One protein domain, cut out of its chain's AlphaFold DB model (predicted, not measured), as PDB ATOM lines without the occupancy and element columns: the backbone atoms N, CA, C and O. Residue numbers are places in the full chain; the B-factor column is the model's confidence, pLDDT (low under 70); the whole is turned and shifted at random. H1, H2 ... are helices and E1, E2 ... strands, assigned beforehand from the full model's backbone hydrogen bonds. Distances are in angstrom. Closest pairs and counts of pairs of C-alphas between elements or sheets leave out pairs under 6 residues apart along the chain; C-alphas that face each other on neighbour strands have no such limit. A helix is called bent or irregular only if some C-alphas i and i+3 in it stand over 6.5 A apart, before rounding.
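Overview. This is residues 20 to 196 of the 859 residues of an uncharacterized protein of Oxytricha trifallax (UniProt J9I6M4). What does the model look like? It has two lobes joined by a thin bridge: a small head of E1, H1 and the hairpin E2 and E3, then H2 as the bridge, then a larger lobe. In the larger lobe a small sheet with H3 packed on it meets a cluster of helices, H4 to H8. What is it made of? The printed part has 177 residues with eight named helices and six named strands, in the order E1 H1 E2 E3 H2 E4 E5 H3 E6 H4 H5 H6 H7 H8, and is mostly helix; its sheet E5 E4 E6 is antiparallel. It is loose, with a radius of gyration of the C-alphas of 20.0 A and spans of 61 by 43 by 26 A.

Arrangement. What comes first? E1, residues 27 to 29, pairs with no named strand and meets H1, residues 30 to 37, only through their link. E2, residues 44 to 46, and E3, residues 53 to 55, form an antiparallel hairpin, with N 45 and O 54 within hydrogen-bond range at 2.8 A. H2, residues 64 to 71, touches no helix. How is the larger sheet built? Inner strand E4, residues 90 to 92, is antiparallel to E5, residues 97 to 99, its hairpin partner, with N 99 to O 90 at 2.8 A, and to E6, residues 114 to 116, with N 91 to O 115 at 2.8 A. H3, residues 101 to 109, is on this sheet, its closest C-alpha pair with E6 being Gln 104 and Ile 114, 6.9 A. E5, H3 and E6 make a split strand-helix-strand unit, two strands of one sheet that follow each other with a helix between them along the chain and with E4 between them in the sheet, and its crossover is right-handed. Which helices follow? H4, residues 119 to 133, and H5, residues 139 to 149, are a helical hairpin and touch at a shallow tilt of 14 degrees, closest at C-alphas 123 and 149, 5.5 A. H6, residues 157 to 174, only grazes the sheet with residues 157 to 164, closest at C-alphas 98 and 157, 5.1 A. What ends the series? H7, residues 177 to 183, touches H4 at a steep tilt of 54 degrees, with residues 125 to 129 of H4 alone, closest at C-alphas 129 and 183, 5.8 A. H8, residues 185 to 195, only grazes the sheet with residues 185 to 193. Every O i to N i+4 pair is within hydrogen-bond range in H1, H2, H5 and H8, against 3 of 5 in H3, 10 of 11 in H4, 12 of 14 in H6 and 2 of 3 in H7.

Along the chain. Where are the anchors? E1 begins at C-alpha 27 (220.172, 154.506, 298.241), and H8 ends at C-alpha 195 (248.359, 185.088, 289.329). How long are the longer helices? H6 measures 26.7 A and H4 20.3 A from first to last C-alpha. H3 and H6 are irregular: C-alphas 106 and 109, and likewise 170 and 173, are 7.2 A apart.

Size, cuts and confidence. How large is it? The two C-alphas farthest apart, those of Leu 41 and Asn 195, are 61.7 A apart. Is it continuous and sure? The printed part has no cut, and the link from H2 to E4, residues 72 to 89, is long. The mean pLDDT of the printed part is 77.1, with 30 residues under 70, among them 38 to 43 and 192 to 196.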
ATOM      1  N   ILE A  20     224.451 153.596 301.095       86.56
ATOM      2  CA  ILE A  20     224.013 152.214 301.304       86.56
ATOM      3  C   ILE A  20     222.854 151.907 300.365       86.56
ATOM      4  O   ILE A  20     221.833 152.599 300.388       86.56
ATOM      5  N   GLU A  21     223.002 150.851 299.574       85.81
ATOM      6  CA  GLU A  21     221.977 150.367 298.658       85.81
ATOM      7  C   GLU A  21     221.046 149.376 299.372       85.81
ATOM      8  O   GLU A  21     221.477 148.391 299.978       85.81
ATOM      9  N   LEU A  22     219.743 149.654 299.328       80.12
ATOM     10  CA  LEU A  22     218.701 148.764 299.837       80.12
ATOM     11  C   LEU A  22     218.319 147.730 298.767       80.12
ATOM     12  O   LEU A  22     218.530 147.951 297.579       80.12
ATOM     13  N   LYS A  23     217.658 146.626 299.150       78.31
ATOM     14  CA  LYS A  23     217.220 145.581 298.190       78.31
ATOM     15  C   LYS A  23     216.322 146.092 297.051       78.31
ATOM     16  O   LYS A  23     216.210 145.435 296.025       78.31
ATOM     17  N   CYS A  24     215.680 147.243 297.235       80.19
ATOM     18  CA  CYS A  24     214.877 147.945 296.235       80.19
ATOM     19  C   CYS A  24     215.686 148.939 295.370       80.19
ATOM     20  O   CYS A  24     215.091 149.843 294.789       80.19
ATOM     21  N   GLN A  25     217.023 148.834 295.351       79.00
ATOM     22  CA  GLN A  25     217.982 149.697 294.630       79.00
ATOM     23  C   GLN A  25     217.959 151.191 295.027       79.00
ATOM     24  O   GLN A  25     218.750 152.001 294.544       79.00
ATOM     25  N   CYS A  26     217.098 151.580 295.970       83.75
ATOM     26  CA  CYS A  26     217.099 152.912 296.564       83.75
ATOM     27  C   CYS A  26     218.307 153.071 297.497       83.75
ATOM     28  O   CYS A  26     218.634 152.159 298.260       83.75
ATOM     29  N   THR A  27     218.950 154.240 297.467       85.88
ATOM     30  CA  THR A  27     220.172 154.506 298.241       85.88
ATOM     31  C   THR A  27     219.903 155.487 299.388       85.88
ATOM     32  O   THR A  27     219.316 156.553 299.192       85.88
ATOM     33  N   ILE A  28     220.354 155.142 300.596       86.94
ATOM     34  CA  ILE A  28     220.305 155.988 301.803       86.94
ATOM     35  C   ILE A  28     221.683 156.027 302.473       86.94
ATOM     36  O   ILE A  28     222.513 155.176 302.195       86.94
ATOM     37  N   CYS A  29     221.985 156.989 303.349       87.75
ATOM     38  CA  CYS A  29     223.298 157.010 304.001       87.75
ATOM     39  C   CYS A  29     223.380 155.997 305.153       87.75
ATOM     40  O   CYS A  29     222.360 155.628 305.744       87.75
ATOM     41  N   LEU A  30     224.602 155.581 305.493       85.88
ATOM     42  CA  LEU A  30     224.886 154.615 306.555       85.88
ATOM     43  C   LEU A  30     224.244 154.998 307.901       85.88
ATOM     44  O   LEU A  30     223.585 154.148 308.495       85.88
ATOM     45  N   ASP A  31     224.321 156.262 308.330       85.38
ATOM     46  CA  ASP A  31     223.600 156.761 309.516       85.38
ATOM     47  C   ASP A  31     222.083 156.491 309.455       85.38
ATOM     48  O   ASP A  31     221.499 155.975 310.409       85.38
ATOM     49  N   CYS A  32     221.428 156.788 308.326       84.56
ATOM     50  CA  CYS A  32     219.994 156.535 308.148       84.56
ATOM     51  C   CYS A  32     219.675 155.034 308.150       84.56
ATOM     52  O   CYS A  32     218.703 154.618 308.781       84.56
ATOM     53  N   HIS A  33     220.506 154.211 307.504       83.44
ATOM     54  CA  HIS A  33     220.371 152.754 307.542       83.44
ATOM     55  C   HIS A  33     220.502 152.220 308.979       83.44
ATOM     56  O   HIS A  33     219.713 151.375 309.413       83.44
ATOM     57  N   GLN A  34     221.464 152.734 309.749       82.12
ATOM     58  CA  GLN A  34     221.623 152.399 311.162       82.12
ATOM     59  C   GLN A  34     220.416 152.853 311.991       82.12
ATOM     60  O   GLN A  34     219.934 152.071 312.805       82.12
ATOM     61  N   MET A  35     219.881 154.061 311.774       80.44
ATOM     62  CA  MET A  35     218.688 154.540 312.485       80.44
ATOM     63  C   MET A  35     217.455 153.674 312.211       80.44
ATOM     64  O   MET A  35     216.812 153.247 313.168       80.44
ATOM     65  N   LEU A  36     217.182 153.325 310.949       76.62
ATOM     66  CA  LEU A  36     216.125 152.366 310.589       76.62
ATOM     67  C   LEU A  36     216.371 150.977 311.212       76.62
ATOM     68  O   LEU A  36     215.435 150.249 311.531       76.62
ATOM     69  N   SER A  37     217.636 150.621 311.455       70.31
ATOM     70  CA  SER A  37     218.015 149.352 312.081       70.31
ATOM     71  C   SER A  37     217.920 149.332 313.617       70.31
ATOM     72  O   SER A  37     217.919 148.235 314.183       70.31
ATOM     73  N   ARG A  38     217.819 150.481 314.310       68.50
ATOM     74  CA  ARG A  38     217.929 150.563 315.789       68.50
ATOM     75  C   ARG A  38     216.834 149.813 316.557       68.50
ATOM     76  O   ARG A  38     217.102 149.337 317.659       68.50
ATOM     77  N   ASN A  39     215.638 149.643 315.990       62.16
ATOM     78  CA  ASN A  39     214.572 148.869 316.632       62.16
ATOM     79  C   ASN A  39     214.892 147.363 316.596       62.16
ATOM     80  O   ASN A  39     214.762 146.718 315.555       62.16
ATOM     81  N   LYS A  40     215.304 146.777 317.731       55.31
ATOM     82  CA  LYS A  40     215.680 145.348 317.823       55.31
ATOM     83  C   LYS A  40     214.522 144.375 317.554       55.31
ATOM     84  O   LYS A  40     214.780 143.253 317.133       55.31
ATOM     85  N   LEU A  41     213.273 144.796 317.774       54.88
ATOM     86  CA  LEU A  41     212.078 143.955 317.604       54.88
ATOM     87  C   LEU A  41     211.558 143.900 316.155       54.88
ATOM     88  O   LEU A  41     210.895 142.934 315.787       54.88
ATOM     89  N   GLN A  42     211.895 144.879 315.307       59.91
ATOM     90  CA  GLN A  42     211.594 144.824 313.873       59.91
ATOM     91  C   GLN A  42     212.734 144.110 313.129       59.91
ATOM     92  O   GLN A  42     213.871 144.593 313.081       59.91
ATOM     93  N   LYS A  43     212.418 142.947 312.542       64.50
ATOM     94  CA  LYS A  43     213.315 142.169 311.659       64.50
ATOM     95  C   LYS A  43     213.428 142.756 310.244       64.50
ATOM     96  O   LYS A  43     214.237 142.286 309.446       64.50
ATOM     97  N   GLU A  44     212.634 143.777 309.957       71.81
ATOM     98  CA  GLU A  44     212.426 144.348 308.635       71.81
ATOM     99  C   GLU A  44     212.780 145.841 308.613       71.81
ATOM    100  O   GLU A  44     212.569 146.559 309.590       71.81
ATOM    101  N   ILE A  45     213.332 146.287 307.486       72.38
ATOM    102  CA  ILE A  45     213.634 147.675 307.143       72.38
ATOM    103  C   ILE A  45     212.728 148.055 305.975       72.38
ATOM    104  O   ILE A  45     212.842 147.482 304.887       72.38
ATOM    105  N   THR A  46     211.857 149.037 306.190       77.62
ATOM    106  CA  THR A  46     211.068 149.674 305.130       77.62
ATOM    107  C   THR A  46     211.871 150.811 304.508       77.62
ATOM    108  O   THR A  46     212.397 151.676 305.209       77.62
ATOM    109  N   CYS A  47     211.988 150.807 303.182       79.38
ATOM    110  CA  CYS A  47     212.635 151.869 302.430       79.38
ATOM    111  C   CYS A  47     211.792 153.154 302.496       79.38
ATOM    112  O   CYS A  47     210.639 153.126 302.073       79.38
ATOM    113  N   PRO A  48     212.346 154.298 302.930       75.81
ATOM    114  CA  PRO A  48     211.584 155.545 302.994       75.81
ATOM    115  C   PRO A  48     211.304 156.183 301.624       75.81
ATOM    116  O   PRO A  48     210.447 157.052 301.524       75.81
ATOM    117  N   GLN A  49     212.017 155.772 300.569       77.50
ATOM    118  CA  GLN A  49     211.897 156.354 299.228       77.50
ATOM    119  C   GLN A  49     210.821 155.670 298.364       77.50
ATOM    120  O   GLN A  49     210.225 156.318 297.509       77.50
ATOM    121  N   CYS A  50     210.576 154.370 298.563       81.38
ATOM    122  CA  CYS A  50     209.629 153.585 297.759       81.38
ATOM    123  C   CYS A  50     208.726 152.647 298.581       81.38
ATOM    124  O   CYS A  50     208.043 151.798 298.015       81.38
ATOM    125  N   SER A  51     208.749 152.756 299.913       79.56
ATOM    126  CA  SER A  51     207.966 151.946 300.864       79.56
ATOM    127  C   SER A  51     208.191 150.425 300.804       79.56
ATOM    128  O   SER A  51     207.494 149.675 301.484       79.56
ATOM    129  N   ALA A  52     209.177 149.942 300.041       77.19
ATOM    130  CA  ALA A  52     209.500 148.521 299.943       77.19
ATOM    131  C   ALA A  52     210.161 147.992 301.228       77.19
ATOM    132  O   ALA A  52     211.137 148.566 301.715       77.19
ATOM    133  N   THR A  53     209.665 146.873 301.755       74.56
ATOM    134  CA  THR A  53     210.134 146.275 303.015       74.56
ATOM    135  C   THR A  53     211.109 145.119 302.770       74.56
ATOM    136  O   THR A  53     210.944 144.335 301.839       74.56
ATOM    137  N   SER A  54     212.162 145.017 303.589       68.00
ATOM    138  CA  SER A  54     213.255 144.053 303.400       68.00
ATOM    139  C   SER A  54     213.828 143.525 304.721       68.00
ATOM    140  O   SER A  54     213.932 144.255 305.700       68.00
ATOM    141  N   ILE A  55     214.218 142.247 304.762       65.94
ATOM    142  CA  ILE A  55     214.779 141.600 305.965       65.94
ATOM    143  C   ILE A  55     216.187 142.145 306.267       65.94
ATOM    144  O   ILE A  55     217.022 142.207 305.360       65.94
ATOM    145  N   LYS A  56     216.470 142.465 307.540       62.22
ATOM    146  CA  LYS A  56     217.797 142.884 308.038       62.22
ATOM    147  C   LYS A  56     218.905 141.887 307.666       62.22
ATOM    148  O   LYS A  56     218.893 140.748 308.131       62.22
ATOM    149  N   SER A  57     219.905 142.339 306.907       58.59
ATOM    150  CA  SER A  57     221.164 141.622 306.659       58.59
ATOM    151  C   SER A  57     222.287 142.105 307.590       58.59
ATOM    152  O   SER A  57     222.300 143.253 308.024       58.59
ATOM    153  N   GLY A  58     223.249 141.226 307.898       60.47
ATOM    154  CA  GLY A  58     224.298 141.491 308.900       60.47
ATOM    155  C   GLY A  58     225.370 142.520 308.505       60.47
ATOM    156  O   GLY A  58     226.043 143.056 309.382       60.47
ATOM    157  N   LYS A  59     225.523 142.822 307.210       64.50
ATOM    158  CA  LYS A  59     226.326 143.944 306.699       64.50
ATOM    159  C   LYS A  59     225.521 144.693 305.623       64.50
ATOM    160  O   LYS A  59     224.917 144.025 304.778       64.50
ATOM    161  N   PRO A  60     225.470 146.037 305.653       73.25
ATOM    162  CA  PRO A  60     224.839 146.836 304.605       73.25
ATOM    163  C   PRO A  60     225.708 146.868 303.339       73.25
ATOM    164  O   PRO A  60     226.930 146.982 303.438       73.25
ATOM    165  N   ALA A  61     225.087 146.782 302.160       80.81
ATOM    166  CA  ALA A  61     225.779 146.890 300.876       80.81
ATOM    167  C   ALA A  61     226.043 148.365 300.533       80.81
ATOM    168  O   ALA A  61     225.132 149.187 300.602       80.81
ATOM    169  N   VAL A  62     227.282 148.709 300.181       85.25
ATOM    170  CA  VAL A  62     227.669 150.075 299.792       85.25
ATOM    171  C   VAL A  62     227.462 150.252 298.286       85.25
ATOM    172  O   VAL A  62     227.800 149.367 297.505       85.25
ATOM    173  N   ASN A  63     226.920 151.397 297.867       85.06
ATOM    174  CA  ASN A  63     226.798 151.745 296.453       85.06
ATOM    175  C   ASN A  63     228.156 152.239 295.920       85.06
ATOM    176  O   ASN A  63     228.469 153.434 295.951       85.06
ATOM    177  N   GLU A  64     228.962 151.299 295.428       83.56
ATOM    178  CA  GLU A  64     230.315 151.544 294.906       83.56
ATOM    179  C   GLU A  64     230.352 152.543 293.733       83.56
ATOM    180  O   GLU A  64     231.337 153.260 293.553       83.56
ATOM    181  N   MET A  65     229.277 152.650 292.939       80.88
ATOM    182  CA  MET A  65     229.225 153.607 291.825       80.88
ATOM    183  C   MET A  65     229.123 155.054 292.321       80.88
ATOM    184  O   MET A  65     229.686 155.961 291.707       80.88
ATOM    185  N   ILE A  66     228.398 155.283 293.419       81.81
ATOM    186  CA  ILE A  66     228.317 156.600 294.057       81.81
ATOM    187  C   ILE A  66     229.612 156.888 294.829       81.81
ATOM    188  O   ILE A  66     230.077 158.020 294.768       81.81
ATOM    189  N   MET A  67     230.235 155.887 295.466       80.94
ATOM    190  CA  MET A  67     231.540 156.044 296.133       80.94
ATOM    191  C   MET A  67     232.633 156.544 295.179       80.94
ATOM    192  O   MET A  67     233.197 157.604 295.431       80.94
ATOM    193  N   ARG A  68     232.861 155.886 294.032       79.69
ATOM    194  CA  ARG A  68     233.882 156.352 293.067       79.69
ATOM    195  C   ARG A  68     233.604 157.765 292.555       79.69
ATOM    196  O   ARG A  68     234.491 158.602 292.519       79.69
ATOM    197  N   LYS A  69     232.338 158.088 292.260       78.12
ATOM    198  CA  LYS A  69     231.939 159.450 291.849       78.12
ATOM    199  C   LYS A  69     232.153 160.513 292.934       78.12
ATOM    200  O   LYS A  69     232.242 161.690 292.596       78.12
ATOM    201  N   ILE A  70     232.194 160.128 294.211       75.12
ATOM    202  CA  ILE A  70     232.570 161.007 295.326       75.12
ATOM    203  C   ILE A  70     234.093 161.183 295.372       75.12
ATOM    204  O   ILE A  70     234.573 162.301 295.556       75.12
ATOM    205  N   GLU A  71     234.844 160.098 295.182       75.00
ATOM    206  CA  GLU A  71     236.313 160.091 295.177       75.00
ATOM    207  C   GLU A  71     236.880 160.924 294.015       75.00
ATOM    208  O   GLU A  71     237.757 161.760 294.249       75.00
ATOM    209  N   ASP A  72     236.306 160.782 292.816       75.56
ATOM    210  CA  ASP A  72     236.683 161.486 291.579       75.56
ATOM    211  C   ASP A  72     236.302 162.983 291.569       75.56
ATOM    212  O   ASP A  72     236.748 163.746 290.707       75.56
ATOM    213  N   GLN A  73     235.445 163.447 292.488       73.81
ATOM    214  CA  GLN A  73     234.957 164.827 292.468       73.81
ATOM    215  C   GLN A  73     235.933 165.831 293.091       73.81
ATOM    216  O   GLN A  73     236.284 165.767 294.271       73.81
ATOM    217  N   ASN A  74     236.264 166.869 292.313       78.25
ATOM    218  CA  ASN A  74     237.054 168.021 292.756       78.25
ATOM    219  C   ASN A  74     236.218 169.088 293.515       78.25
ATOM    220  O   ASN A  74     236.519 170.283 293.472       78.25
ATOM    221  N   SER A  75     235.157 168.665 294.205       79.31
ATOM    222  CA  SER A  75     234.266 169.519 295.004       79.31
ATOM    223  C   SER A  75     234.333 169.112 296.473       79.31
ATOM    224  O   SER A  75     234.361 167.921 296.781       79.31
ATOM    225  N   LEU A  76     234.325 170.086 297.381       80.44
ATOM    226  CA  LEU A  76     234.244 169.822 298.821       80.44
ATOM    227  C   LEU A  76     232.795 169.618 299.233       80.44
ATOM    228  O   LEU A  76     231.905 170.365 298.821       80.44
ATOM    229  N   PHE A  77     232.559 168.627 300.083       80.56
ATOM    230  CA  PHE A  77     231.222 168.336 300.582       80.56
ATOM    231  C   PHE A  77     230.933 169.160 301.829       80.56
ATOM    232  O   PHE A  77     231.098 168.705 302.963       80.56
ATOM    233  N   ILE A  78     230.502 170.396 301.595       81.62
ATOM    234  CA  ILE A  78     230.131 171.362 302.628       81.62
ATOM    235  C   ILE A  78     228.657 171.709 302.436       81.62
ATOM    236  O   ILE A  78     228.265 172.148 301.355       81.62
ATOM    237  N   THR A  79     227.826 171.528 303.462       79.75
ATOM    238  CA  THR A  79     226.426 171.983 303.408       79.75
ATOM    239  C   THR A  79     226.350 173.479 303.689       79.75
ATOM    240  O   THR A  79     226.927 173.963 304.673       79.75
ATOM    241  N   CYS A  80     225.614 174.214 302.858       82.12
ATOM    242  CA  CYS A  80     225.273 175.595 303.165       82.12
ATOM    243  C   CYS A  80     224.373 175.648 304.412       82.12
ATOM    244  O   CYS A  80     223.511 174.799 304.624       82.12
ATOM    245  N   ASP A  81     224.645 176.617 305.275       78.62
ATOM    246  CA  ASP A  81     223.933 176.884 306.522       78.62
ATOM    247  C   ASP A  81     222.597 177.603 306.288       78.62
ATOM    248  O   ASP A  81     221.596 177.245 306.908       78.62
ATOM    249  N   ILE A  82     222.574 178.552 305.346       77.75
ATOM    250  CA  ILE A  82     221.363 179.243 304.880       77.75
ATOM    251  C   ILE A  82     220.496 178.276 304.055       77.75
ATOM    252  O   ILE A  82     219.341 178.009 304.384       77.75
ATOM    253  N   HIS A  83     221.084 177.677 303.016       79.88
ATOM    254  CA  HIS A  83     220.412 176.760 302.097       79.88
ATOM    255  C   HIS A  83     220.769 175.304 302.416       79.88
ATOM    256  O   HIS A  83     221.619 174.702 301.764       79.88
ATOM    257  N   GLN A  84     220.106 174.716 303.414       72.62
ATOM    258  CA  GLN A  84     220.462 173.395 303.966       72.62
ATOM    259  C   GLN A  84     220.432 172.224 302.963       72.62
ATOM    260  O   GLN A  84     221.005 171.168 303.238       72.62
ATOM    261  N   THR A  85     219.768 172.386 301.815       68.81
ATOM    262  CA  THR A  85     219.729 171.400 300.723       68.81
ATOM    263  C   THR A  85     220.865 171.546 299.711       68.81
ATOM    264  O   THR A  85     220.993 170.677 298.855       68.81
ATOM    265  N   GLU A  86     221.675 172.606 299.794       78.19
ATOM    266  CA  GLU A  86     222.639 173.020 298.767       78.19
ATOM    267  C   GLU A  86     224.099 172.894 299.226       78.19
ATOM    268  O   GLU A  86     224.430 173.089 300.402       78.19
ATOM    269  N   MET A  87     225.010 172.619 298.283       79.56
ATOM    270  CA  MET A  87     226.450 172.604 298.570       79.56
ATOM    271  C   MET A  87     227.052 174.007 298.543       79.56
ATOM    272  O   MET A  87     226.894 174.754 297.571       79.56
ATOM    273  N   ALA A  88     227.848 174.316 299.561       84.38
ATOM    274  CA  ALA A  88     228.713 175.483 299.582       84.38
ATOM    275  C   ALA A  88     229.959 175.253 298.705       84.38
ATOM    276  O   ALA A  88     231.006 174.802 299.164       84.38
ATOM    277  N   SER A  89     229.808 175.527 297.408       83.19
ATOM    278  CA  SER A  89     230.837 175.382 296.362       83.19
ATOM    279  C   SER A  89     231.701 176.636 296.153       83.19
ATOM    280  O   SER A  89     232.631 176.635 295.343       83.19
ATOM    281  N   HIS A  90     231.388 177.712 296.869       86.94
ATOM    282  CA  HIS A  90     232.079 178.992 296.810       86.94
ATOM    283  C   HIS A  90     232.457 179.447 298.223       86.94
ATOM    284  O   HIS A  90     231.987 178.890 299.213       86.94
ATOM    285  N   TYR A  91     233.309 180.461 298.321       86.69
ATOM    286  CA  TYR A  91     233.749 181.079 299.563       86.69
ATOM    287  C   TYR A  91     233.600 182.598 299.450       86.69
ATOM    288  O   TYR A  91     234.102 183.201 298.501       86.69
ATOM    289  N   CYS A  92     232.892 183.206 300.398       85.88
ATOM    290  CA  CYS A  92     232.728 184.652 300.492       85.88
ATOM    291  C   CYS A  92     233.897 185.255 301.287       85.88
ATOM    292  O   CYS A  92     234.173 184.839 302.416       85.88
ATOM    293  N   ILE A  93     234.600 186.217 300.685       84.38
ATOM    294  CA  ILE A  93     235.851 186.801 301.191       84.38
ATOM    295  C   ILE A  93     235.617 187.768 302.365       84.38
ATOM    296  O   ILE A  93     236.471 187.906 303.247       84.38
ATOM    297  N   GLU A  94     234.463 188.427 302.397       82.50
ATOM    298  CA  GLU A  94     234.036 189.360 303.441       82.50
ATOM    299  C   GLU A  94     233.410 188.599 304.610       82.50
ATOM    300  O   GLU A  94     233.833 188.760 305.756       82.50
ATOM    301  N   CYS A  95     232.479 187.683 304.325       82.38
ATOM    302  CA  CYS A  95     231.857 186.835 305.343       82.38
ATOM    303  C   CYS A  95     232.803 185.760 305.903       82.38
ATOM    304  O   CYS A  95     232.488 185.175 306.942       82.38
ATOM    305  N   GLN A  96     233.942 185.486 305.253       84.50
ATOM    306  CA  GLN A  96     234.871 184.393 305.585       84.50
ATOM    307  C   GLN A  96     234.157 183.042 305.771       84.50
ATOM    308  O   GLN A  96     234.418 182.304 306.723       84.50
ATOM    309  N   SER A  97     233.188 182.743 304.907       84.44
ATOM    310  CA  SER A  97     232.363 181.536 304.994       84.44
ATOM    311  C   SER A  97     232.222 180.856 303.636       84.44
ATOM    312  O   SER A  97     232.091 181.539 302.615       84.44
ATOM    313  N   PRO A  98     232.166 179.514 303.601       86.81
ATOM    314  CA  PRO A  98     231.629 178.800 302.455       86.81
ATOM    315  C   PRO A  98     230.178 179.235 302.196       86.81
ATOM    316  O   PRO A  98     229.407 179.411 303.137       86.81
ATOM    317  N   VAL A  99     229.808 179.410 300.931       86.06
ATOM    318  CA  VAL A  99     228.462 179.803 300.486       86.06
ATOM    319  C   VAL A  99     228.056 178.987 299.255       86.06
ATOM    320  O   VAL A  99     228.905 178.562 298.465       86.06
ATOM    321  N   CYS A 100     226.758 178.711 299.089       85.88
ATOM    322  CA  CYS A 100     226.255 178.035 297.888       85.88
ATOM    323  C   CYS A 100     226.017 179.020 296.733       85.88
ATOM    324  O   CYS A 100     226.072 180.238 296.898       85.88
ATOM    325  N   THR A 101     225.701 178.482 295.555       81.56
ATOM    326  CA  THR A 101     225.330 179.273 294.371       81.56
ATOM    327  C   THR A 101     224.080 180.126 294.582       81.56
ATOM    328  O   THR A 101     223.976 181.185 293.980       81.56
ATOM    329  N   TYR A 102     223.146 179.709 295.443       81.56
ATOM    330  CA  TYR A 102     221.962 180.513 295.768       81.56
ATOM    331  C   TYR A 102     222.327 181.712 296.643       81.56
ATOM    332  O   TYR A 102     221.971 182.829 296.293       81.56
ATOM    333  N   CYS A 103     223.152 181.523 297.679       81.12
ATOM    334  CA  CYS A 103     223.720 182.637 298.444       81.12
ATOM    335  C   CYS A 103     224.479 183.623 297.545       81.12
ATOM    336  O   CYS A 103     224.308 184.821 297.699       81.12
ATOM    337  N   GLN A 104     225.255 183.138 296.567       77.31
ATOM    338  CA  GLN A 104     225.944 183.994 295.592       77.31
ATOM    339  C   GLN A 104     224.987 184.832 294.721       77.31
ATOM    340  O   GLN A 104     225.360 185.913 294.272       77.31
ATOM    341  N   LEU A 105     223.772 184.340 294.462       72.19
ATOM    342  CA  LEU A 105     222.746 185.049 293.691       72.19
ATOM    343  C   LEU A 105     221.908 185.992 294.572       72.19
ATOM    344  O   LEU A 105     221.515 187.061 294.111       72.19
ATOM    345  N   GLU A 106     221.663 185.636 295.833       68.19
ATOM    346  CA  GLU A 106     220.961 186.487 296.806       68.19
ATOM    347  C   GLU A 106     221.828 187.649 297.313       68.19
ATOM    348  O   GLU A 106     221.312 188.749 297.499       68.19
ATOM    349  N   ASP A 107     223.150 187.467 297.434       59.31
ATOM    350  CA  ASP A 107     224.094 188.546 297.774       59.31
ATOM    351  C   ASP A 107     224.232 189.603 296.657       59.31
ATOM    352  O   ASP A 107     224.984 190.552 296.808       59.31
ATOM    353  N   THR A 108     223.486 189.533 295.546       53.84
ATOM    354  CA  THR A 108     223.555 190.541 294.463       53.84
ATOM    355  C   THR A 108     223.176 191.973 294.880       53.84
ATOM    356  O   THR A 108     223.350 192.897 294.085       53.84
ATOM    357  N   GLN A 109     222.709 192.188 296.117       54.22
ATOM    358  CA  GLN A 109     222.505 193.516 296.717       54.22
ATOM    359  C   GLN A 109     223.663 194.001 297.614       54.22
ATOM    360  O   GLN A 109     223.746 195.201 297.868       54.22
ATOM    361  N   ASN A 110     224.571 193.122 298.058       56.56
ATOM    362  CA  ASN A 110     225.754 193.468 298.855       56.56
ATOM    363  C   ASN A 110     227.023 193.065 298.097       56.56
ATOM    364  O   ASN A 110     227.181 191.925 297.683       56.56
ATOM    365  N   SER A 111     227.962 193.991 297.911       64.56
ATOM    366  CA  SER A 111     229.114 193.820 297.012       64.56
ATOM    367  C   SER A 111     230.227 192.906 297.563       64.56
ATOM    368  O   SER A 111     231.380 193.326 297.656       64.56
ATOM    369  N   HIS A 112     229.893 191.676 297.950       80.94
ATOM    370  CA  HIS A 112     230.827 190.672 298.449       80.94
ATOM    371  C   HIS A 112     231.591 189.977 297.309       80.94
ATOM    372  O   HIS A 112     231.008 189.530 296.316       80.94
ATOM    373  N   GLN A 113     232.909 189.831 297.457       80.44
ATOM    374  CA  GLN A 113     233.732 189.039 296.557       80.44
ATOM    375  C   GLN A 113     233.574 187.548 296.883       80.44
ATOM    376  O   GLN A 113     234.048 187.038 297.898       80.44
ATOM    377  N   ILE A 114     232.942 186.814 295.967       81.75
ATOM    378  CA  ILE A 114     232.714 185.372 296.099       81.75
ATOM    379  C   ILE A 114     233.634 184.608 295.138       81.75
ATOM    380  O   ILE A 114     233.612 184.810 293.922       81.75
ATOM    381  N   VAL A 115     234.454 183.713 295.691       83.44
ATOM    382  CA  VAL A 115     235.459 182.920 294.967       83.44
ATOM    383  C   VAL A 115     235.025 181.457 294.912       83.44
ATOM    384  O   VAL A 115     234.636 180.877 295.921       83.44
ATOM    385  N   LYS A 116     235.092 180.824 293.735       80.56
ATOM    386  CA  LYS A 116     234.829 179.383 293.598       80.56
ATOM    387  C   LYS A 116     235.944 178.575 294.265       80.56
ATOM    388  O   LYS A 116     237.115 178.850 294.023       80.56
ATOM    389  N   MET A 117     235.570 177.564 295.047       83.50
ATOM    390  CA  MET A 117     236.488 176.748 295.846       83.50
ATOM    391  C   MET A 117     236.446 175.284 295.386       83.50
ATOM    392  O   MET A 117     235.390 174.651 295.416       83.50
ATOM    393  N   SER A 118     237.588 174.732 294.969       83.38
ATOM    394  CA  SER A 118     237.738 173.305 294.647       83.38
ATOM    395  C   SER A 118     238.347 172.505 295.800       83.38
ATOM    396  O   SER A 118     239.029 173.047 296.675       83.38
ATOM    397  N   ARG A 119     238.162 171.181 295.763       83.25
ATOM    398  CA  ARG A 119     238.825 170.252 296.690       83.25
ATOM    399  C   ARG A 119     240.344 170.324 296.560       83.25
ATOM    400  O   ARG A 119     241.015 170.391 297.573       83.25
ATOM    401  N   SER A 120     240.888 170.405 295.346       82.38
ATOM    402  CA  SER A 120     242.330 170.532 295.108       82.38
ATOM    403  C   SER A 120     242.932 171.809 295.711       82.38
ATOM    404  O   SER A 120     244.009 171.753 296.295       82.38
ATOM    405  N   GLN A 121     242.233 172.947 295.629       82.81
ATOM    406  CA  GLN A 121     242.663 174.199 296.266       82.81
ATOM    407  C   GLN A 121     242.660 174.074 297.794       82.81
ATOM    408  O   GLN A 121     243.613 174.484 298.449       82.81
ATOM    409  N   PHE A 122     241.616 173.472 298.365       85.44
ATOM    410  CA  PHE A 122     241.527 173.272 299.810       85.44
ATOM    411  C   PHE A 122     242.518 172.219 300.325       85.44
ATOM    412  O   PHE A 122     243.100 172.429 301.381       85.44
ATOM    413  N   THR A 123     242.807 171.162 299.558       83.44
ATOM    414  CA  THR A 123     243.868 170.194 299.882       83.44
ATOM    415  C   THR A 123     245.226 170.872 299.928       83.44
ATOM    416  O   THR A 123     245.924 170.721 300.924       83.44
ATOM    417  N   ASN A 124     245.574 171.690 298.931       83.69
ATOM    418  CA  ASN A 124     246.830 172.444 298.938       83.69
ATOM    419  C   ASN A 124     246.919 173.399 300.144       83.69
ATOM    420  O   ASN A 124     247.943 173.431 300.822       83.69
ATOM    421  N   TYR A 125     245.832 174.109 300.464       86.94
ATOM    422  CA  TYR A 125     245.725 174.901 301.692       86.94
ATOM    423  C   TYR A 125     245.953 174.053 302.955       86.94
ATOM    424  O   TYR A 125     246.783 174.407 303.790       86.94
ATOM    425  N   THR A 126     245.271 172.910 303.096       82.81
ATOM    426  CA  THR A 126     245.459 172.044 304.267       82.81
ATOM    427  C   THR A 126     246.870 171.473 304.338       82.81
ATOM    428  O   THR A 126     247.397 171.383 305.436       82.81
ATOM    429  N   THR A 127     247.522 171.164 303.213       84.31
ATOM    430  CA  THR A 127     248.921 170.707 303.180       84.31
ATOM    431  C   THR A 127     249.875 171.785 303.695       84.31
ATOM    432  O   THR A 127     250.724 171.483 304.531       84.31
ATOM    433  N   ASN A 128     249.699 173.045 303.275       81.56
ATOM    434  CA  ASN A 128     250.470 174.176 303.811       81.56
ATOM    435  C   ASN A 128     250.266 174.316 305.329       81.56
ATOM    436  O   ASN A 128     251.223 174.480 306.078       81.56
ATOM    437  N   VAL A 129     249.018 174.180 305.789       80.81
ATOM    438  CA  VAL A 129     248.657 174.203 307.213       80.81
ATOM    439  C   VAL A 129     249.261 173.022 307.993       80.81
ATOM    440  O   VAL A 129     249.728 173.221 309.113       80.81
ATOM    441  N   MET A 130     249.305 171.806 307.429       79.69
ATOM    442  CA  MET A 130     249.923 170.644 308.090       79.69
ATOM    443  C   MET A 130     251.434 170.809 308.241       79.69
ATOM    444  O   MET A 130     251.940 170.544 309.328       79.69
ATOM    445  N   ARG A 131     252.122 171.304 307.197       77.06
ATOM    446  CA  ARG A 131     253.575 171.559 307.213       77.06
ATOM    447  C   ARG A 131     253.991 172.394 308.427       77.06
ATOM    448  O   ARG A 131     255.016 172.115 309.028       77.06
ATOM    449  N   ILE A 132     253.175 173.384 308.789       72.06
ATOM    450  CA  ILE A 132     253.422 174.283 309.926       72.06
ATOM    451  C   ILE A 132     252.937 173.662 311.256       72.06
ATOM    452  O   ILE A 132     253.575 173.816 312.294       72.06
ATOM    453  N   PHE A 133     251.840 172.892 311.262       72.25
ATOM    454  CA  PHE A 133     251.374 172.200 312.475       72.25
ATOM    455  C   PHE A 133     252.272 171.034 312.942       72.25
ATOM    456  O   PHE A 133     252.075 170.538 314.059       72.25
ATOM    457  N   ASP A 134     253.212 170.543 312.131       64.19
ATOM    458  CA  ASP A 134     254.139 169.474 312.533       64.19
ATOM    459  C   ASP A 134     255.123 169.893 313.639       64.19
ATOM    460  O   ASP A 134     255.596 169.028 314.375       64.19
ATOM    461  N   GLU A 135     255.294 171.194 313.884       58.09
ATOM    462  CA  GLU A 135     256.126 171.717 314.979       58.09
ATOM    463  C   GLU A 135     255.380 171.903 316.323       58.09
ATOM    464  O   GLU A 135     256.020 171.992 317.369       58.09
ATOM    465  N   TYR A 136     254.032 171.914 316.343       57.06
ATOM    466  CA  TYR A 136     253.243 172.421 317.494       57.06
ATOM    467  C   TYR A 136     252.148 171.476 318.062       57.06
ATOM    468  O   TYR A 136     251.258 171.931 318.776       57.06
ATOM    469  N   GLN A 137     252.187 170.166 317.769       57.06
ATOM    470  CA  GLN A 137     251.330 169.099 318.355       57.06
ATOM    471  C   GLN A 137     249.827 169.436 318.578       57.06
ATOM    472  O   GLN A 137     249.315 169.400 319.699       57.06
ATOM    473  N   VAL A 138     249.072 169.695 317.498       62.19
ATOM    474  CA  VAL A 138     247.600 169.897 317.547       62.19
ATOM    475  C   VAL A 138     246.835 168.816 316.761       62.19
ATOM    476  O   VAL A 138     246.082 169.098 315.823       62.19
ATOM    477  N   ASP A 139     247.006 167.552 317.147       64.50
ATOM    478  CA  ASP A 139     246.555 166.377 316.376       64.50
ATOM    479  C   ASP A 139     245.053 166.358 316.041       64.50
ATOM    480  O   ASP A 139     244.652 165.926 314.959       64.50
ATOM    481  N   ASN A 140     244.202 166.887 316.925       71.69
ATOM    482  CA  ASN A 140     242.752 166.948 316.701       71.69
ATOM    483  C   ASN A 140     242.374 167.904 315.545       71.69
ATOM    484  O   ASN A 140     241.469 167.615 314.764       71.69
ATOM    485  N   MET A 141     243.093 169.024 315.385       77.25
ATOM    486  CA  MET A 141     242.871 169.939 314.255       77.25
ATOM    487  C   MET A 141     243.449 169.381 312.952       77.25
ATOM    488  O   MET A 141     242.799 169.514 311.913       77.25
ATOM    489  N   LYS A 142     244.606 168.698 313.010       77.00
ATOM    490  CA  LYS A 142     245.168 167.971 311.858       77.00
ATOM    491  C   LYS A 142     244.170 166.944 311.317       77.00
ATOM    492  O   LYS A 142     243.821 166.977 310.137       77.00
ATOM    493  N   ALA A 143     243.641 166.090 312.196       80.69
ATOM    494  CA  ALA A 143     242.656 165.075 311.834       80.69
ATOM    495  C   ALA A 143     241.389 165.690 311.211       80.69
ATOM    496  O   ALA A 143     240.976 165.272 310.130       80.69
ATOM    497  N   LEU A 144     240.808 166.720 311.841       82.44
ATOM    498  CA  LEU A 144     239.577 167.364 311.366       82.44
ATOM    499  C   LEU A 144     239.720 167.956 309.952       82.44
ATOM    500  O   LEU A 144     238.829 167.791 309.117       82.44
ATOM    501  N   LEU A 145     240.829 168.648 309.677       83.56
ATOM    502  CA  LEU A 145     241.065 169.292 308.381       83.56
ATOM    503  C   LEU A 145     241.433 168.279 307.294       83.56
ATOM    504  O   LEU A 145     240.893 168.365 306.191       83.56
ATOM    505  N   SER A 146     242.275 167.289 307.612       82.38
ATOM    506  CA  SER A 146     242.634 166.218 306.673       82.38
ATOM    507  C   SER A 146     241.396 165.423 306.245       82.38
ATOM    508  O   SER A 146     241.156 165.242 305.051       82.38
ATOM    509  N   GLN A 147     240.541 165.035 307.200       84.00
ATOM    510  CA  GLN A 147     239.293 164.320 306.916       84.00
ATOM    511  C   GLN A 147     238.310 165.161 306.084       84.00
ATOM    512  O   GLN A 147     237.647 164.635 305.187       84.00
ATOM    513  N   GLN A 148     238.203 166.470 306.339       86.06
ATOM    514  CA  GLN A 148     237.345 167.346 305.530       86.06
ATOM    515  C   GLN A 148     237.895 167.521 304.104       86.06
ATOM    516  O   GLN A 148     237.112 167.538 303.157       86.06
ATOM    517  N   SER A 149     239.219 167.601 303.927       84.81
ATOM    518  CA  SER A 149     239.845 167.691 302.598       84.81
ATOM    519  C   SER A 149     239.734 166.386 301.795       84.81
ATOM    520  O   SER A 149     239.582 166.388 300.569       84.81
ATOM    521  N   GLY A 150     239.737 165.251 302.497       81.62
ATOM    522  CA  GLY A 150     239.470 163.933 301.930       81.62
ATOM    523  C   GLY A 150     238.015 163.695 301.505       81.62
ATOM    524  O   GLY A 150     237.765 162.700 300.835       81.62
ATOM    525  N   ASN A 151     237.059 164.574 301.855       83.12
ATOM    526  CA  ASN A 151     235.610 164.284 301.856       83.12
ATOM    527  C   ASN A 151     235.242 163.044 302.718       83.12
ATOM    528  O   ASN A 151     234.207 162.397 302.519       83.12
ATOM    529  N   GLU A 152     236.074 162.711 303.711       80.94
ATOM    530  CA  GLU A 152     235.787 161.670 304.703       80.94
ATOM    531  C   GLU A 152     234.666 162.103 305.641       80.94
ATOM    532  O   GLU A 152     233.753 161.323 305.919       80.94
ATOM    533  N   ILE A 153     234.693 163.369 306.061       81.75
ATOM    534  CA  ILE A 153     233.618 164.036 306.799       81.75
ATOM    535  C   ILE A 153     232.985 165.146 305.950       81.75
ATOM    536  O   ILE A 153     233.455 165.473 304.864       81.75
ATOM    537  N   SER A 154     231.876 165.701 306.439       80.31
ATOM    538  CA  SER A 154     231.194 166.836 305.816       80.31
ATOM    539  C   SER A 154     230.755 167.808 306.907       80.31
ATOM    540  O   SER A 154     229.886 167.491 307.725       80.31
ATOM    541  N   LEU A 155     231.412 168.964 306.952       83.25
ATOM    542  CA  LEU A 155     231.083 170.089 307.821       83.25
ATOM    543  C   LEU A 155     230.048 171.007 307.155       83.25
ATOM    544  O   LEU A 155     229.947 171.089 305.933       83.25
ATOM    545  N   ASP A 156     229.285 171.730 307.970       83.19
ATOM    546  CA  ASP A 156     228.504 172.874 307.498       83.19
ATOM    547  C   ASP A 156     229.368 174.141 307.423       83.19
ATOM    548  O   ASP A 156     230.472 174.211 307.977       83.19
ATOM    549  N   SER A 157     228.854 175.153 306.724       84.31
ATOM    550  CA  SER A 157     229.567 176.411 306.460       84.31
ATOM    551  C   SER A 157     230.010 177.131 307.744       84.31
ATOM    552  O   SER A 157     231.116 177.673 307.795       84.31
ATOM    553  N   ILE A 158     229.211 177.052 308.816       82.12
ATOM    554  CA  ILE A 158     229.527 177.630 310.132       82.12
ATOM    555  C   ILE A 158     230.689 176.877 310.788       82.12
ATOM    556  O   ILE A 158     231.662 177.500 311.220       82.12
ATOM    557  N   LYS A 159     230.628 175.540 310.852       83.75
ATOM    558  CA  LYS A 159     231.693 174.717 311.444       83.75
ATOM    559  C   LYS A 159     233.008 174.848 310.684       83.75
ATOM    560  O   LYS A 159     234.056 174.931 311.321       83.75
ATOM    561  N   LEU A 160     232.972 174.905 309.350       84.94
ATOM    562  CA  LEU A 160     234.189 175.067 308.555       84.94
ATOM    563  C   LEU A 160     234.805 176.464 308.733       84.94
ATOM    564  O   LEU A 160     236.009 176.558 308.964       84.94
ATOM    565  N   LYS A 161     233.994 177.533 308.748       85.50
ATOM    566  CA  LYS A 161     234.453 178.885 309.119       85.50
ATOM    567  C   LYS A 161     235.122 178.894 310.496       85.50
ATOM    568  O   LYS A 161     236.226 179.411 310.643       85.50
ATOM    569  N   GLN A 162     234.493 178.276 311.498       83.31
ATOM    570  CA  GLN A 162     235.067 178.170 312.842       83.31
ATOM    571  C   GLN A 162     236.381 177.375 312.866       83.31
ATOM    572  O   GLN A 162     237.273 177.735 313.630       83.31
ATOM    573  N   ALA A 163     236.515 176.321 312.055       81.56
ATOM    574  CA  ALA A 163     237.744 175.538 311.944       81.56
ATOM    575  C   ALA A 163     238.885 176.355 311.315       81.56
ATOM    576  O   ALA A 163     239.945 176.460 311.927       81.56
ATOM    577  N   ILE A 164     238.650 177.008 310.171       84.25
ATOM    578  CA  ILE A 164     239.631 177.886 309.501       84.25
ATOM    579  C   ILE A 164     240.072 179.007 310.452       84.25
ATOM    580  O   ILE A 164     241.258 179.173 310.721       84.25
ATOM    581  N   GLN A 165     239.121 179.706 311.079       82.44
ATOM    582  CA  GLN A 165     239.430 180.769 312.039       82.44
ATOM    583  C   GLN A 165     240.161 180.274 313.299       82.44
ATOM    584  O   GLN A 165     240.738 181.093 314.011       82.44
ATOM    585  N   ARG A 166     240.104 178.978 313.643       81.81
ATOM    586  CA  ARG A 166     240.927 178.399 314.720       81.81
ATOM    587  C   ARG A 166     242.364 178.175 314.256       81.81
ATOM    588  O   ARG A 166     243.254 178.502 315.026       81.81
ATOM    589  N   VAL A 167     242.584 177.714 313.022       81.06
ATOM    590  CA  VAL A 167     243.931 177.573 312.433       81.06
ATOM    591  C   VAL A 167     244.669 178.908 312.455       81.06
ATOM    592  O   VAL A 167     245.727 179.003 313.067       81.06
ATOM    593  N   THR A 168     244.071 179.963 311.892       79.00
ATOM    594  CA  THR A 168     244.697 181.296 311.835       79.00
ATOM    595  C   THR A 168     245.004 181.854 313.231       79.00
ATOM    596  O   THR A 168     246.022 182.508 313.422       79.00
ATOM    597  N   ARG A 169     244.169 181.555 314.240       79.50
ATOM    598  CA  ARG A 169     244.418 181.943 315.643       79.50
ATOM    599  C   ARG A 169     245.480 181.101 316.353       79.50
ATOM    600  O   ARG A 169     246.108 181.614 317.268       79.50
ATOM    601  N   MET A 170     245.634 179.830 315.987       75.56
ATOM    602  CA  MET A 170     246.628 178.926 316.577       75.56
ATOM    603  C   MET A 170     248.026 179.170 316.010       75.56
ATOM    604  O   MET A 170     248.986 179.127 316.764       75.56
ATOM    605  N   LEU A 171     248.130 179.418 314.702       75.00
ATOM    606  CA  LEU A 171     249.411 179.534 314.001       75.00
ATOM    607  C   LEU A 171     249.872 180.983 313.796       75.00
ATOM    608  O   LEU A 171     251.068 181.234 313.810       75.00
ATOM    609  N   GLY A 172     248.951 181.945 313.663       73.94
ATOM    610  CA  GLY A 172     249.274 183.347 313.360       73.94
ATOM    611  C   GLY A 172     250.304 184.035 314.279       73.94
ATOM    612  O   GLY A 172     251.066 184.850 313.773       73.94
ATOM    613  N   PRO A 173     250.392 183.738 315.594       75.25
ATOM    614  CA  PRO A 173     251.441 184.302 316.456       75.25
ATOM    615  C   PRO A 173     252.849 183.707 316.265       75.25
ATOM    616  O   PRO A 173     253.778 184.164 316.928       75.25
ATOM    617  N   HIS A 174     252.997 182.659 315.448       71.38
ATOM    618  CA  HIS A 174     254.183 181.791 315.399       71.38
ATOM    619  C   HIS A 174     254.830 181.680 314.008       71.38
ATOM    620  O   HIS A 174     255.737 180.873 313.836       71.38
ATOM    621  N   ILE A 175     254.375 182.473 313.035       75.19
ATOM    622  CA  ILE A 175     254.797 182.417 311.627       75.19
ATOM    623  C   ILE A 175     255.061 183.822 311.076       75.19
ATOM    624  O   ILE A 175     254.607 184.812 311.655       75.19
ATOM    625  N   ASP A 176     255.776 183.912 309.955       77.75
ATOM    626  CA  ASP A 176     256.047 185.188 309.285       77.75
ATOM    627  C   ASP A 176     254.899 185.660 308.364       77.75
ATOM    628  O   ASP A 176     253.832 185.040 308.265       77.75
ATOM    629  N   GLU A 177     255.082 186.819 307.726       71.62
ATOM    630  CA  GLU A 177     254.063 187.454 306.886       71.62
ATOM    631  C   GLU A 177     253.808 186.670 305.580       71.62
ATOM    632  O   GLU A 177     252.653 186.542 305.161       71.62
ATOM    633  N   ASP A 178     254.836 186.045 304.995       71.31
ATOM    634  CA  ASP A 178     254.716 185.232 303.779       71.31
ATOM    635  C   ASP A 178     254.010 183.897 304.067       71.31
ATOM    636  O   ASP A 178     253.109 183.487 303.325       71.31
ATOM    637  N   GLU A 179     254.344 183.237 305.178       72.88
ATOM    638  CA  GLU A 179     253.653 182.040 305.659       72.88
ATOM    639  C   GLU A 179     252.208 182.334 306.081       72.88
ATOM    640  O   GLU A 179     251.299 181.545 305.794       72.88
ATOM    641  N   THR A 180     251.953 183.509 306.668       75.25
ATOM    642  CA  THR A 180     250.596 183.969 306.997       75.25
ATOM    643  C   THR A 180     249.709 184.014 305.752       75.25
ATOM    644  O   THR A 180     248.566 183.550 305.806       75.25
ATOM    645  N   THR A 181     250.213 184.469 304.596       75.12
ATOM    646  CA  THR A 181     249.418 184.458 303.348       75.12
ATOM    647  C   THR A 181     249.115 183.052 302.812       75.12
ATOM    648  O   THR A 181     248.154 182.886 302.054       75.12
ATOM    649  N   GLN A 182     249.891 182.035 303.207       74.12
ATOM    650  CA  GLN A 182     249.699 180.638 302.797       74.12
ATOM    651  C   GLN A 182     248.682 179.891 303.676       74.12
ATOM    652  O   GLN A 182     248.087 178.920 303.195       74.12
ATOM    653  N   ILE A 183     248.459 180.339 304.923       76.12
ATOM    654  CA  ILE A 183     247.517 179.719 305.875       76.12
ATOM    655  C   ILE A 183     246.309 180.584 306.286       76.12
ATOM    656  O   ILE A 183     245.380 180.075 306.926       76.12
ATOM    657  N   ASP A 184     246.253 181.861 305.907       82.44
ATOM    658  CA  ASP A 184     244.982 182.582 305.835       82.44
ATOM    659  C   ASP A 184     244.247 182.174 304.554       82.44
ATOM    660  O   ASP A 184     244.635 182.524 303.438       82.44
ATOM    661  N   PHE A 185     243.145 181.438 304.712       82.50
ATOM    662  CA  PHE A 185     242.406 180.887 303.577       82.50
ATOM    663  C   PHE A 185     241.845 181.972 302.641       82.50
ATOM    664  O   PHE A 185     241.711 181.746 301.437       82.50
ATOM    665  N   LYS A 186     241.562 183.171 303.172       83.94
ATOM    666  CA  LYS A 186     241.153 184.335 302.375       83.94
ATOM    667  C   LYS A 186     242.289 184.800 301.457       83.94
ATOM    668  O   LYS A 186     242.085 184.894 300.246       83.94
ATOM    669  N   SER A 187     243.464 185.070 302.015       81.31
ATOM    670  CA  SER A 187     244.635 185.550 301.271       81.31
ATOM    671  C   SER A 187     245.123 184.523 300.249       81.31
ATOM    672  O   SER A 187     245.372 184.872 299.093       81.31
ATOM    673  N   TYR A 188     245.133 183.242 300.628       83.31
ATOM    674  CA  TYR A 188     245.461 182.121 299.750       83.31
ATOM    675  C   TYR A 188     244.576 182.072 298.488       83.31
ATOM    676  O   TYR A 188     245.086 182.010 297.365       83.31
ATOM    677  N   LEU A 189     243.246 182.158 298.640       79.62
ATOM    678  CA  LEU A 189     242.317 182.143 297.500       79.62
ATOM    679  C   LEU A 189     242.440 183.389 296.604       79.62
ATOM    680  O   LEU A 189     242.270 183.283 295.386       79.62
ATOM    681  N   LEU A 190     242.750 184.557 297.175       79.19
ATOM    682  CA  LEU A 190     242.939 185.799 296.415       79.19
ATOM    683  C   LEU A 190     244.223 185.773 295.573       79.19
ATOM    684  O   LEU A 190     244.181 186.135 294.394       79.19
ATOM    685  N   ASN A 191     245.337 185.283 296.128       74.94
ATOM    686  CA  ASN A 191     246.611 185.162 295.407       74.94
ATOM    687  C   ASN A 191     246.492 184.248 294.172       74.94
ATOM    688  O   ASN A 191     246.975 184.585 293.087       74.94
ATOM    689  N   LEU A 192     245.757 183.135 294.290       68.50
ATOM    690  CA  LEU A 192     245.467 182.243 293.160       68.50
ATOM    691  C   LEU A 192     244.689 182.938 292.025       68.50
ATOM    692  O   LEU A 192     244.924 182.642 290.854       68.50
ATOM    693  N   GLN A 193     243.787 183.877 292.338       61.53
ATOM    694  CA  GLN A 193     243.050 184.634 291.316       61.53
ATOM    695  C   GLN A 193     243.884 185.735 290.645       61.53
ATOM    696  O   GLN A 193     243.653 186.032 289.471       61.53
ATOM    697  N   GLN A 194     244.832 186.350 291.358       59.69
ATOM    698  CA  GLN A 194     245.673 187.417 290.800       59.69
ATOM    699  C   GLN A 194     246.737 186.867 289.840       59.69
ATOM    700  O   GLN A 194     246.929 187.420 288.754       59.69
ATOM    701  N   ASN A 195     247.353 185.731 290.178       53.69
ATOM    702  CA  ASN A 195     248.359 185.088 289.329       53.69
ATOM    703  C   ASN A 195     247.787 184.579 287.990       53.69
ATOM    704  O   ASN A 195     248.492 184.570 286.983       53.69
ATOM    705  N   ALA A 196     246.490 184.254 287.933       41.47
ATOM    706  CA  ALA A 196     245.813 183.804 286.714       41.47
ATOM    707  C   ALA A 196     245.458 184.926 285.706       41.47
ATOM    708  O   ALA A 196     244.990 184.623 284.610       41.47
TER     709      ALA A 196